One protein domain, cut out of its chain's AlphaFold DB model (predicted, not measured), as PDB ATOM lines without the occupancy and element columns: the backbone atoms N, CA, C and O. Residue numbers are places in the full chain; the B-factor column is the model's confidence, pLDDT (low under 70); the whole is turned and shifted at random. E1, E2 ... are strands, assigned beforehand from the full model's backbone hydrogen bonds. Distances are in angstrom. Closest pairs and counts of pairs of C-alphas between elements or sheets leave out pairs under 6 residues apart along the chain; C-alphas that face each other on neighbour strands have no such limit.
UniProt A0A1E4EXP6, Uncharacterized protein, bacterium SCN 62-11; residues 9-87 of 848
ATOM      1  N   LEU A   9     270.726 226.350 352.424       86.69
ATOM      2  CA  LEU A   9     270.236 225.680 351.230       86.69
ATOM      3  C   LEU A   9     270.902 224.324 351.079       86.69
ATOM      4  O   LEU A   9     272.118 224.184 351.192       86.69
ATOM      5  N   VAL A  10     270.094 223.330 350.715       89.56
ATOM      6  CA  VAL A  10     270.622 222.092 350.153       89.56
ATOM      7  C   VAL A  10     271.039 222.340 348.707       89.56
ATOM      8  O   VAL A  10     270.222 222.744 347.873       89.56
ATOM      9  N   VAL A  11     272.307 222.059 348.427       90.75
ATOM     10  CA  VAL A  11     272.919 222.187 347.106       90.75
ATOM     11  C   VAL A  11     273.548 220.850 346.737       90.75
ATOM     12  O   VAL A  11     274.435 220.366 347.435       90.75
ATOM     13  N   GLN A  12     273.113 220.246 345.636       89.69
ATOM     14  CA  GLN A  12     273.692 219.001 345.140       89.69
ATOM     15  C   GLN A  12     274.751 219.287 344.071       89.69
ATOM     16  O   GLN A  12     274.456 219.841 343.008       89.69
ATOM     17  N   THR A  13     275.998 218.910 344.345       87.12
ATOM     18  CA  THR A  13     277.091 218.937 343.363       87.12
ATOM     19  C   THR A  13     277.179 217.597 342.626       87.12
ATOM     20  O   THR A  13     276.391 216.677 342.860       87.12
ATOM     21  N   ALA A  14     278.154 217.462 341.723       78.00
ATOM     22  CA  ALA A  14     278.408 216.211 341.007       78.00
ATOM     23  C   ALA A  14     278.788 215.038 341.931       78.00
ATOM     24  O   ALA A  14     278.595 213.871 341.570       78.00
ATOM     25  N   GLU A  15     279.330 215.342 343.109       77.25
ATOM     26  CA  GLU A  15     279.941 214.357 344.001       77.25
ATOM     27  C   GLU A  15     279.334 214.367 345.405       77.25
ATOM     28  O   GLU A  15     279.405 213.359 346.107       77.25
ATOM     29  N   GLU A  16     278.714 215.473 345.819       86.50
ATOM     30  CA  GLU A  16     278.383 215.716 347.220       86.50
ATOM     31  C   GLU A  16     277.024 216.403 347.380       86.50
ATOM     32  O   GLU A  16     276.605 217.213 346.552       86.50
ATOM     33  N   MET A  17     276.352 216.115 348.495       90.94
ATOM     34  CA  MET A  17     275.257 216.945 348.984       90.94
ATOM     35  C   MET A  17     275.833 217.958 349.962       90.94
ATOM     36  O   MET A  17     276.452 217.569 350.956       90.94
ATOM     37  N   LEU A  18     275.630 219.239 349.679       92.25
ATOM     38  CA  LEU A  18     276.074 220.347 350.508       92.25
ATOM     39  C   LEU A  18     274.892 220.977 351.243       92.25
ATOM     40  O   LEU A  18     273.772 221.013 350.729       92.25
ATOM     41  N   TYR A  19     275.161 221.498 352.435       91.56
ATOM     42  CA  TYR A  19     274.249 222.357 353.182       91.56
ATOM     43  C   TYR A  19     274.948 223.693 353.418       91.56
ATOM     44  O   TYR A  19     275.961 223.745 354.114       91.56
ATOM     45  N   VAL A  20     274.478 224.736 352.738       90.06
ATOM     46  CA  VAL A  20     275.245 225.969 352.530       90.06
ATOM     47  C   VAL A  20     274.454 227.181 353.018       90.06
ATOM     48  O   VAL A  20     273.292 227.303 352.630       90.06
ATOM     49  N   PRO A  21     275.035 228.080 353.826       87.88
ATOM     50  CA  PRO A  21     274.381 229.313 354.239       87.88
ATOM     51  C   PRO A  21     274.028 230.183 353.045       87.88
ATOM     52  O   PRO A  21     274.798 230.266 352.087       87.88
ATOM     53  N   ALA A  22     272.880 230.857 353.105       85.56
ATOM     54  CA  ALA A  22     272.457 231.749 352.033       85.56
ATOM     55  C   ALA A  22     273.503 232.828 351.729       85.56
ATOM     56  O   ALA A  22     273.665 233.210 350.569       85.56
ATOM     57  N   GLN A  23     274.248 233.275 352.747       85.38
ATOM     58  CA  GLN A  23     275.279 234.288 352.576       85.38
ATOM     59  C   GLN A  23     276.463 233.814 351.736       85.38
ATOM     60  O   GLN A  23     277.098 234.629 351.076       85.38
ATOM     61  N   GLU A  24     276.733 232.510 351.715       90.19
ATOM     62  CA  GLU A  24     277.807 231.904 350.927       90.19
ATOM     63  C   GLU A  24     277.372 231.594 349.485       90.19
ATOM     64  O   GLU A  24     278.125 230.979 348.733       90.19
ATOM     65  N   ILE A  25     276.165 231.995 349.070       92.69
ATOM     66  CA  ILE A  25     275.665 231.776 347.710       92.69
ATOM     67  C   ILE A  25     275.786 233.066 346.910       92.69
ATOM     68  O   ILE A  25     275.087 234.045 347.167       92.69
ATOM     69  N   ALA A  26     276.649 233.039 345.899       94.19
ATOM     70  CA  ALA A  26     276.902 234.164 345.014       94.19
ATOM     71  C   ALA A  26     275.803 234.331 343.957       94.19
ATOM     72  O   ALA A  26     275.351 235.451 343.713       94.19
ATOM     73  N   SER A  27     275.358 233.236 343.332       93.50
ATOM     74  CA  SER A  27     274.317 233.285 342.299       93.50
ATOM     75  C   SER A  27     273.411 232.048 342.288       93.50
ATOM     76  O   SER A  27     273.826 230.924 342.579       93.50
ATOM     77  N   LEU A  28     272.147 232.285 341.942       93.19
ATOM     78  CA  LEU A  28     271.071 231.320 341.748       93.19
ATOM     79  C   LEU A  28     270.432 231.606 340.391       93.19
ATOM     80  O   LEU A  28     269.632 232.528 340.246       93.19
ATOM     81  N   MET A  29     270.791 230.820 339.384       91.75
ATOM     82  CA  MET A  29     270.349 231.036 338.006       91.75
ATOM     83  C   MET A  29     269.496 229.860 337.539       91.75
ATOM     84  O   MET A  29     269.879 228.715 337.789       91.75
ATOM     85  N   PRO A  30     268.359 230.078 336.860       88.00
ATOM     86  CA  PRO A  30     267.624 228.975 336.262       88.00
ATOM     87  C   PRO A  30     268.520 228.263 335.241       88.00
ATOM     88  O   PRO A  30     269.209 228.896 334.444       88.00
ATOM     89  N   THR A  31     268.530 226.934 335.282       83.88
ATOM     90  CA  THR A  31     269.272 226.095 334.340       83.88
ATOM     91  C   THR A  31     268.447 224.887 333.914       83.88
ATOM     92  O   THR A  31     267.481 224.463 334.560       83.88
ATOM     93  N   TYR A  32     268.825 224.323 332.781       73.62
ATOM     94  CA  TYR A  32     268.168 223.178 332.192       73.62
ATOM     95  C   TYR A  32     268.419 221.871 332.996       73.62
ATOM     96  O   TYR A  32     269.474 221.693 333.618       73.62
ATOM     97  N   PRO A  33     267.472 220.909 332.992       70.50
ATOM     98  CA  PRO A  33     266.038 221.091 332.788       70.50
ATOM     99  C   PRO A  33     265.363 221.500 334.104       70.50
ATOM    100  O   PRO A  33     265.307 220.706 335.039       70.50
ATOM    101  N   ARG A  34     264.790 222.710 334.169       75.81
ATOM    102  CA  ARG A  34     263.970 223.176 335.312       75.81
ATOM    103  C   ARG A  34     264.665 223.030 336.681       75.81
ATOM    104  O   ARG A  34     264.034 222.661 337.672       75.81
ATOM    105  N   ARG A  35     265.967 223.309 336.737       84.81
ATOM    106  CA  ARG A  35     266.771 223.359 337.966       84.81
ATOM    107  C   ARG A  35     267.243 224.786 338.213       84.81
ATOM    108  O   ARG A  35     267.129 225.647 337.347       84.81
ATOM    109  N   TRP A  36     267.837 225.012 339.372       88.69
ATOM    110  CA  TRP A  36     268.637 226.201 339.633       88.69
ATOM    111  C   TRP A  36     270.103 225.800 339.699       88.69
ATOM    112  O   TRP A  36     270.451 224.891 340.454       88.69
ATOM    113  N   ARG A  37     270.951 226.468 338.920       91.94
ATOM    114  CA  ARG A  37     272.399 226.483 339.101       91.94
ATOM    115  C   ARG A  37     272.702 227.354 340.309       91.94
ATOM    116  O   ARG A  37     272.229 228.484 340.387       91.94
ATOM    117  N   VAL A  38     273.487 226.814 341.226       93.62
ATOM    118  CA  VAL A  38     273.923 227.485 342.445       93.62
ATOM    119  C   VAL A  38     275.430 227.673 342.362       93.62
ATOM    120  O   VAL A  38     276.157 226.686 342.236       93.62
ATOM    121  N   VAL A  39     275.897 228.915 342.432       94.31
ATOM    122  CA  VAL A  39     277.323 229.242 342.542       94.31
ATOM    123  C   VAL A  39     277.605 229.713 343.957       94.31
ATOM    124  O   VAL A  39     276.969 230.646 344.449       94.31
ATOM    125  N   LEU A  40     278.551 229.049 344.610       94.12
ATOM    126  CA  LEU A  40     279.017 229.405 345.942       94.12
ATOM    127  C   LEU A  40     280.057 230.530 345.869       94.12
ATOM    128  O   LEU A  40     280.709 230.722 344.843       94.12
ATOM    129  N   ALA A  41     280.237 231.254 346.971       92.50
ATOM    130  CA  ALA A  41     281.210 232.338 347.096       92.50
ATOM    131  C   ALA A  41     282.657 231.869 346.842       92.50
ATOM    132  O   ALA A  41     283.484 232.635 346.356       92.50
ATOM    133  N   ASP A  42     282.949 230.591 347.098       91.06
ATOM    134  CA  ASP A  42     284.244 229.963 346.809       91.06
ATOM    135  C   ASP A  42     284.393 229.445 345.364       91.06
ATOM    136  O   ASP A  42     285.392 228.809 345.030       91.06
ATOM    137  N   GLY A  43     283.401 229.695 344.504       89.81
ATOM    138  CA  GLY A  43     283.402 229.306 343.094       89.81
ATOM    139  C   GLY A  43     282.912 227.884 342.815       89.81
ATOM    140  O   GLY A  43     282.779 227.512 341.647       89.81
ATOM    141  N   ARG A  44     282.587 227.073 343.834       89.81
ATOM    142  CA  ARG A  44     281.968 225.760 343.599       89.81
ATOM    143  C   ARG A  44     280.589 225.916 342.963       89.81
ATOM    144  O   ARG A  44     279.800 226.782 343.334       89.81
ATOM    145  N   VAL A  45     280.281 225.007 342.041       90.31
ATOM    146  CA  VAL A  45     279.003 224.972 341.321       90.31
ATOM    147  C   VAL A  45     278.215 223.732 341.726       90.31
ATOM    148  O   VAL A  45     278.718 222.607 341.667       90.31
ATOM    149  N   GLY A  46     276.961 223.938 342.103       91.12
ATOM    150  CA  GLY A  46     275.993 222.884 342.369       91.12
ATOM    151  C   GLY A  46     274.628 223.225 341.796       91.12
ATOM    152  O   GLY A  46     274.469 224.175 341.031       91.12
ATOM    153  N   HIS A  47     273.632 222.425 342.149       90.31
ATOM    154  CA  HIS A  47     272.280 222.578 341.639       90.31
ATOM    155  C   HIS A  47     271.241 222.347 342.727       90.31
ATOM    156  O   HIS A  47     271.524 221.709 343.739       90.31
ATOM    157  N   ARG A  48     270.022 222.830 342.473       88.00
ATOM    158  CA  ARG A  48     268.826 222.472 343.239       88.00
ATOM    159  C   ARG A  48     267.577 222.346 342.378       88.00
ATOM    160  O   ARG A  48     267.474 222.979 341.328       88.00
ATOM    161  N   THR A  49     266.616 221.559 342.847       79.38
ATOM    162  CA  THR A  49     265.250 221.477 342.303       79.38
ATOM    163  C   THR A  49     264.255 222.180 343.229       79.38
ATOM    164  O   THR A  49     264.592 222.589 344.345       79.38
ATOM    165  N   GLY A  50     263.024 222.356 342.748       73.44
ATOM    166  CA  GLY A  50     261.940 222.969 343.511       73.44
ATOM    167  C   GLY A  50     261.916 224.505 343.465       73.44
ATOM    168  O   GLY A  50     262.689 225.129 342.730       73.44
ATOM    169  N   PRO A  51     260.992 225.123 344.221       72.88
ATOM    170  CA  PRO A  51     260.850 226.574 344.269       72.88
ATOM    171  C   PRO A  51     262.086 227.236 344.891       72.88
ATOM    172  O   PRO A  51     262.799 226.632 345.702       72.88
ATOM    173  N   LEU A  52     262.327 228.487 344.495       68.00
ATOM    174  CA  LEU A  52     263.346 229.340 345.096       68.00
ATOM    175  C   LEU A  52     262.950 229.643 346.557       68.00
ATOM    176  O   LEU A  52     261.783 229.956 346.795       68.00
ATOM    177  N   PRO A  53     263.861 229.510 347.534       68.50
ATOM    178  CA  PRO A  53     263.583 229.890 348.912       68.50
ATOM    179  C   PRO A  53     263.705 231.408 349.076       68.50
ATOM    180  O   PRO A  53     264.393 232.065 348.294       68.50
ATOM    181  N   ASP A  54     263.099 231.941 350.134       68.94
ATOM    182  CA  ASP A  54     263.363 233.312 350.569       68.94
ATOM    183  C   ASP A  54     264.852 233.456 350.931       68.94
ATOM    184  O   ASP A  54     265.460 232.519 351.453       68.94
ATOM    185  N   GLY A  55     265.465 234.605 350.653       73.25
ATOM    186  CA  GLY A  55     266.847 234.863 351.053       73.25
ATOM    187  C   GLY A  55     267.365 236.236 350.627       73.25
ATOM    188  O   GLY A  55     266.628 236.998 350.002       73.25
ATOM    189  N   PRO A  56     268.629 236.557 350.955       81.31
ATOM    190  CA  PRO A  56     269.211 237.897 350.837       81.31
ATOM    191  C   PRO A  56     269.648 238.253 349.403       81.31
ATOM    192  O   PRO A  56     270.445 239.165 349.193       81.31
ATOM    193  N   TRP A  57     269.187 237.508 348.395       87.88
ATOM    194  CA  TRP A  57     269.578 237.736 347.006       87.88
ATOM    195  C   TRP A  57     268.723 238.819 346.359       87.88
ATOM    196  O   TRP A  57     267.530 238.947 346.628       87.88
ATOM    197  N   VAL A  58     269.324 239.544 345.421       89.62
ATOM    198  CA  VAL A  58     268.635 240.518 344.575       89.62
ATOM    199  C   VAL A  58     268.412 239.950 343.171       89.62
ATOM    200  O   VAL A  58     269.251 239.182 342.688       89.62
ATOM    201  N   PRO A  59     267.313 240.308 342.487       90.06
ATOM    202  CA  PRO A  59     267.073 239.870 341.116       90.06
ATOM    203  C   PRO A  59     268.162 240.357 340.147       90.06
ATOM    204  O   PRO A  59     268.521 241.536 340.146       90.06
ATOM    205  N   LEU A  60     268.636 239.468 339.274       89.56
ATOM    206  CA  LEU A  60     269.481 239.791 338.123       89.56
ATOM    207  C   LEU A  60     269.095 238.879 336.950       89.56
ATOM    208  O   LEU A  60     269.288 237.664 337.014       89.56
ATOM    209  N   ALA A  61     268.578 239.476 335.872       85.56
ATOM    210  CA  ALA A  61     267.957 238.755 334.755       85.56
ATOM    211  C   ALA A  61     266.854 237.791 335.250       85.56
ATOM    212  O   ALA A  61     265.995 238.205 336.027       85.56
ATOM    213  N   ASP A  62     266.881 236.526 334.825       85.38
ATOM    214  CA  ASP A  62     265.926 235.490 335.252       85.38
ATOM    215  C   ASP A  62     266.333 234.796 336.568       85.38
ATOM    216  O   ASP A  62     265.717 233.811 336.980       85.38
ATOM    217  N   GLY A  63     267.398 235.273 337.217       89.75
ATOM    218  CA  GLY A  63     267.958 234.690 338.428       89.75
ATOM    219  C   GLY A  63     268.139 235.692 339.560       89.75
ATOM    220  O   GLY A  63     267.592 236.794 339.564       89.75
ATOM    221  N   TRP A  64     268.908 235.262 340.553       92.06
ATOM    222  CA  TRP A  64     269.105 235.958 341.816       92.06
ATOM    223  C   TRP A  64     270.577 235.908 342.207       92.06
ATOM    224  O   TRP A  64     271.241 234.893 342.004       92.06
ATOM    225  N   VAL A  65     271.110 236.997 342.749       92.69
ATOM    226  CA  VAL A  65     272.537 237.124 343.072       92.69
ATOM    227  C   VAL A  65     272.773 237.846 344.391       92.69
ATOM    228  O   VAL A  65     271.933 238.626 344.833       92.69
ATOM    229  N   ARG A  66     273.943 237.634 344.998       91.12
ATOM    230  CA  ARG A  66     274.485 238.515 346.040       91.12
ATOM    231  C   ARG A  66     275.528 239.448 345.418       91.12
ATOM    232  O   ARG A  66     276.583 238.959 345.016       91.12
ATOM    233  N   PRO A  67     275.276 240.768 345.338       90.69
ATOM    234  CA  PRO A  67     276.169 241.695 344.640       90.69
ATOM    235  C   PRO A  67     277.599 241.727 345.193       90.69
ATOM    236  O   PRO A  67     278.531 241.926 344.424       90.69
ATOM    237  N   GLU A  68     277.785 241.500 346.497       90.75
ATOM    238  CA  GLU A  68     279.099 241.504 347.163       90.75
ATOM    239  C   GLU A  68     280.064 240.415 346.667       90.75
ATOM    240  O   GLU A  68     281.277 240.609 346.703       90.75
ATOM    241  N   HIS A  69     279.532 239.295 346.167       93.44
ATOM    242  CA  HIS A  69     280.324 238.187 345.625       93.44
ATOM    243  C   HIS A  69     280.569 238.333 344.122       93.44
ATOM    244  O   HIS A  69     281.254 237.502 343.525       93.44
ATOM    245  N   LEU A  70     279.998 239.360 343.483       93.31
ATOM    246  CA  LEU A  70     280.169 239.614 342.059       93.31
ATOM    247  C   LEU A  70     281.284 240.630 341.819       93.31
ATOM    248  O   LEU A  70     281.430 241.631 342.514       93.31
ATOM    249  N   THR A  71     282.034 240.405 340.749       94.44
ATOM    250  CA  THR A  71     283.029 241.356 340.251       94.44
ATOM    251  C   THR A  71     282.527 241.999 338.969       94.44
ATOM    252  O   THR A  71     281.866 241.355 338.156       94.44
ATOM    253  N   ARG A  72     282.795 243.292 338.780       91.31
ATOM    254  CA  ARG A  72     282.449 243.975 337.530       91.31
ATOM    255  C   ARG A  72     283.568 243.777 336.510       91.31
ATOM    256  O   ARG A  72     284.709 244.133 336.793       91.31
ATOM    257  N   ASP A  73     283.218 243.288 335.327       89.81
ATOM    258  CA  ASP A  73     284.116 243.107 334.187       89.81
ATOM    259  C   ASP A  73     283.516 243.788 332.945       89.81
ATOM    260  O   ASP A  73     282.655 243.244 332.251       89.81
ATOM    261  N   GLY A  74     283.897 245.051 332.723       90.69
ATOM    262  CA  GLY A  74     283.338 245.893 331.662       90.69
ATOM    263  C   GLY A  74     281.819 246.080 331.784       90.69
ATOM    264  O   GLY A  74     281.327 246.658 332.764       90.69
ATOM    265  N   ASP A  75     281.103 245.581 330.774       91.62
ATOM    266  CA  ASP A  75     279.638 245.601 330.662       91.62
ATOM    267  C   ASP A  75     278.972 244.349 331.261       91.62
ATOM    268  O   ASP A  75     277.785 244.101 331.035       91.62
ATOM    269  N   PHE A  76     279.714 243.567 332.051       92.88
ATOM    270  CA  PHE A  76     279.219 242.354 332.691       92.88
ATOM    271  C   PHE A  76     279.481 242.332 334.201       92.88
ATOM    272  O   PHE A  76     280.468 242.868 334.710       92.88
ATOM    273  N   TRP A  77     278.585 241.670 334.924       94.19
ATOM    274  CA  TRP A  77     278.860 241.091 336.230       94.19
ATOM    275  C   TRP A  77     279.455 239.697 336.052       94.19
ATOM    276  O   TRP A  77     278.958 238.923 335.238       94.19
ATOM    277  N   ARG A  78     280.472 239.364 336.842       94.69
ATOM    278  CA  ARG A  78     281.132 238.060 336.870       94.69
ATOM    279  C   ARG A  78     281.009 237.439 338.257       94.69
ATOM    280  O   ARG A  78     281.446 238.049 339.233       94.69
ATOM    281  N   ASP A  79     280.430 236.242 338.340       94.69
ATOM    282  CA  ASP A  79     280.371 235.486 339.599       94.69
ATOM    283  C   ASP A  79     281.678 234.719 339.897       94.69
ATOM    284  O   ASP A  79     282.543 234.623 339.019       94.69
ATOM    285  N   PRO A  80     281.859 234.171 341.117       94.94
ATOM    286  CA  PRO A  80     283.091 233.481 341.510       94.94
ATOM    287  C   PRO A  80     283.416 232.233 340.686       94.94
ATOM    288  O   PRO A  80     284.587 231.886 340.541       94.94
ATOM    289  N   ALA A  81     282.405 231.567 340.120       90.31
ATOM    290  CA  ALA A  81     282.631 230.464 339.189       90.31
ATOM    291  C   ALA A  81     283.055 230.966 337.803       90.31
ATOM    292  O   ALA A  81     283.612 230.198 337.030       90.31
ATOM    293  N   GLY A  82     282.841 232.246 337.491       90.62
ATOM    294  CA  GLY A  82     283.275 232.908 336.269       90.62
ATOM    295  C   GLY A  82     282.165 233.151 335.251       90.62
ATOM    296  O   GLY A  82     282.480 233.592 334.146       90.62
ATOM    297  N   PHE A  83     280.897 232.888 335.582       91.62
ATOM    298  CA  PHE A  83     279.780 233.162 334.677       91.62
ATOM    299  C   PHE A  83     279.548 234.664 334.550       91.62
ATOM    300  O   PHE A  83     279.635 235.401 335.534       91.62
ATOM    301  N   LEU A  84     279.229 235.094 333.329       91.25
ATOM    302  CA  LEU A  84     278.999 236.491 332.987       91.25
ATOM    303  C   LEU A  84     277.503 236.784 332.844       91.25
ATOM    304  O   LEU A  84     276.769 236.037 332.197       91.25
ATOM    305  N   TYR A  85     277.077 237.912 333.399       90.56
ATOM    306  CA  TYR A  85     275.708 238.419 333.345       90.56
ATOM    307  C   TYR A  85     275.732 239.873 332.888       90.56
ATOM    308  O   TYR A  85     276.642 240.610 333.255       90.56
ATOM    309  N   ALA A  86     274.752 240.310 332.097       89.81
ATOM    310  CA  ALA A  86     274.705 241.697 331.634       89.81
ATOM    311  C   ALA A  86     274.694 242.676 332.822       89.81
ATOM    312  O   ALA A  86     273.945 242.495 333.788       89.81
ATOM    313  N   TYR A  87     275.526 243.714 332.754       88.56
ATOM    314  CA  TYR A  87     275.630 244.683 333.835       88.56
ATOM    315  C   TYR A  87     274.333 245.482 333.979       88.56
ATOM    316  O   TYR A  87     273.903 246.196 333.076       88.56
TER     317      TYR A  87
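Overview. This is residues 9 to 87 of the 848 residues of an uncharacterized protein of bacterium SCN 62-11 (UniProt A0A1E4EXP6). A strongly twisted sheet of five strands, E5 E4 E3 E7 E6, forms the body, and the hairpin of E1 and E2 crosses over part of one face near E5 and E4, a small, partial sandwich. A second small sheet, E8 E9 E10, sits at the far end of the long axis from that hairpin. The printed part has 79 residues with ten named strands, E1 to E10 in chain order, and no named helix; the class is all strand and the three sheets are antiparallel. The whole is compact, with a radius of gyration of the C-alphas of 11.7 A, yet elongated in outline, spanning 34 by 22 by 22 A.

Along the chain. E1, residues 9 to 12, begins at C-alpha 9 (270.236, 225.680, 351.230). E2 is residues 17 to 21, 13.5 A long. E3, residues 25 to 31, is the longest strand by residues, 15.9 A, and E4, residues 35 to 40, measures 15.8 A. E5 is residues 45 to 48, 10.7 A long. Three-residue strands follow: E6, 58 to 60; E7, 63 to 65; E8, 71 to 73; E9, 76 to 78; and E10, 84 to 86, which ends at C-alpha 86 (274.705, 241.697, 331.634).

Arrangement. In the hairpin of E1 and E2, N 11 and O 18 are 2.9 A apart, within hydrogen-bond range. This pair and the five-strand sheet are a sandwich, two sheets face to face, 9.1 A centre to centre where they face each other, their strands at 62 degrees. The closest C-alphas of E1 and E5 are those of Gln 12 and His 47, 5.2 A apart. E3, E4 and E5 form a meander, each strand the antiparallel neighbour of the one before; N 37 and O 29 are 2.7 A apart, and N 38 and O 46 are 2.8 A apart. On the other side of E3 from E4 is E7, with N 28 and O 64 at 2.8 A. The hairpin of E6 and E7 has N 58 and O 65 at 2.8 A, and E5 and E6 are the edge strands. E8, E9 and E10 form a second meander, with N 73 and O 76 at 2.8 A and N 77 and O 85 at 2.8 A. E3 and E9 are apart.

Size, cuts and confidence. The two C-alphas farthest apart are those of Met 17 and Gly 74, 34.7 A. The printed part has no cut and no long link; E5 to E6, with 9 residues between, is short. The mean pLDDT of the printed part is 87.8, and residues 52 to 54 are under 70.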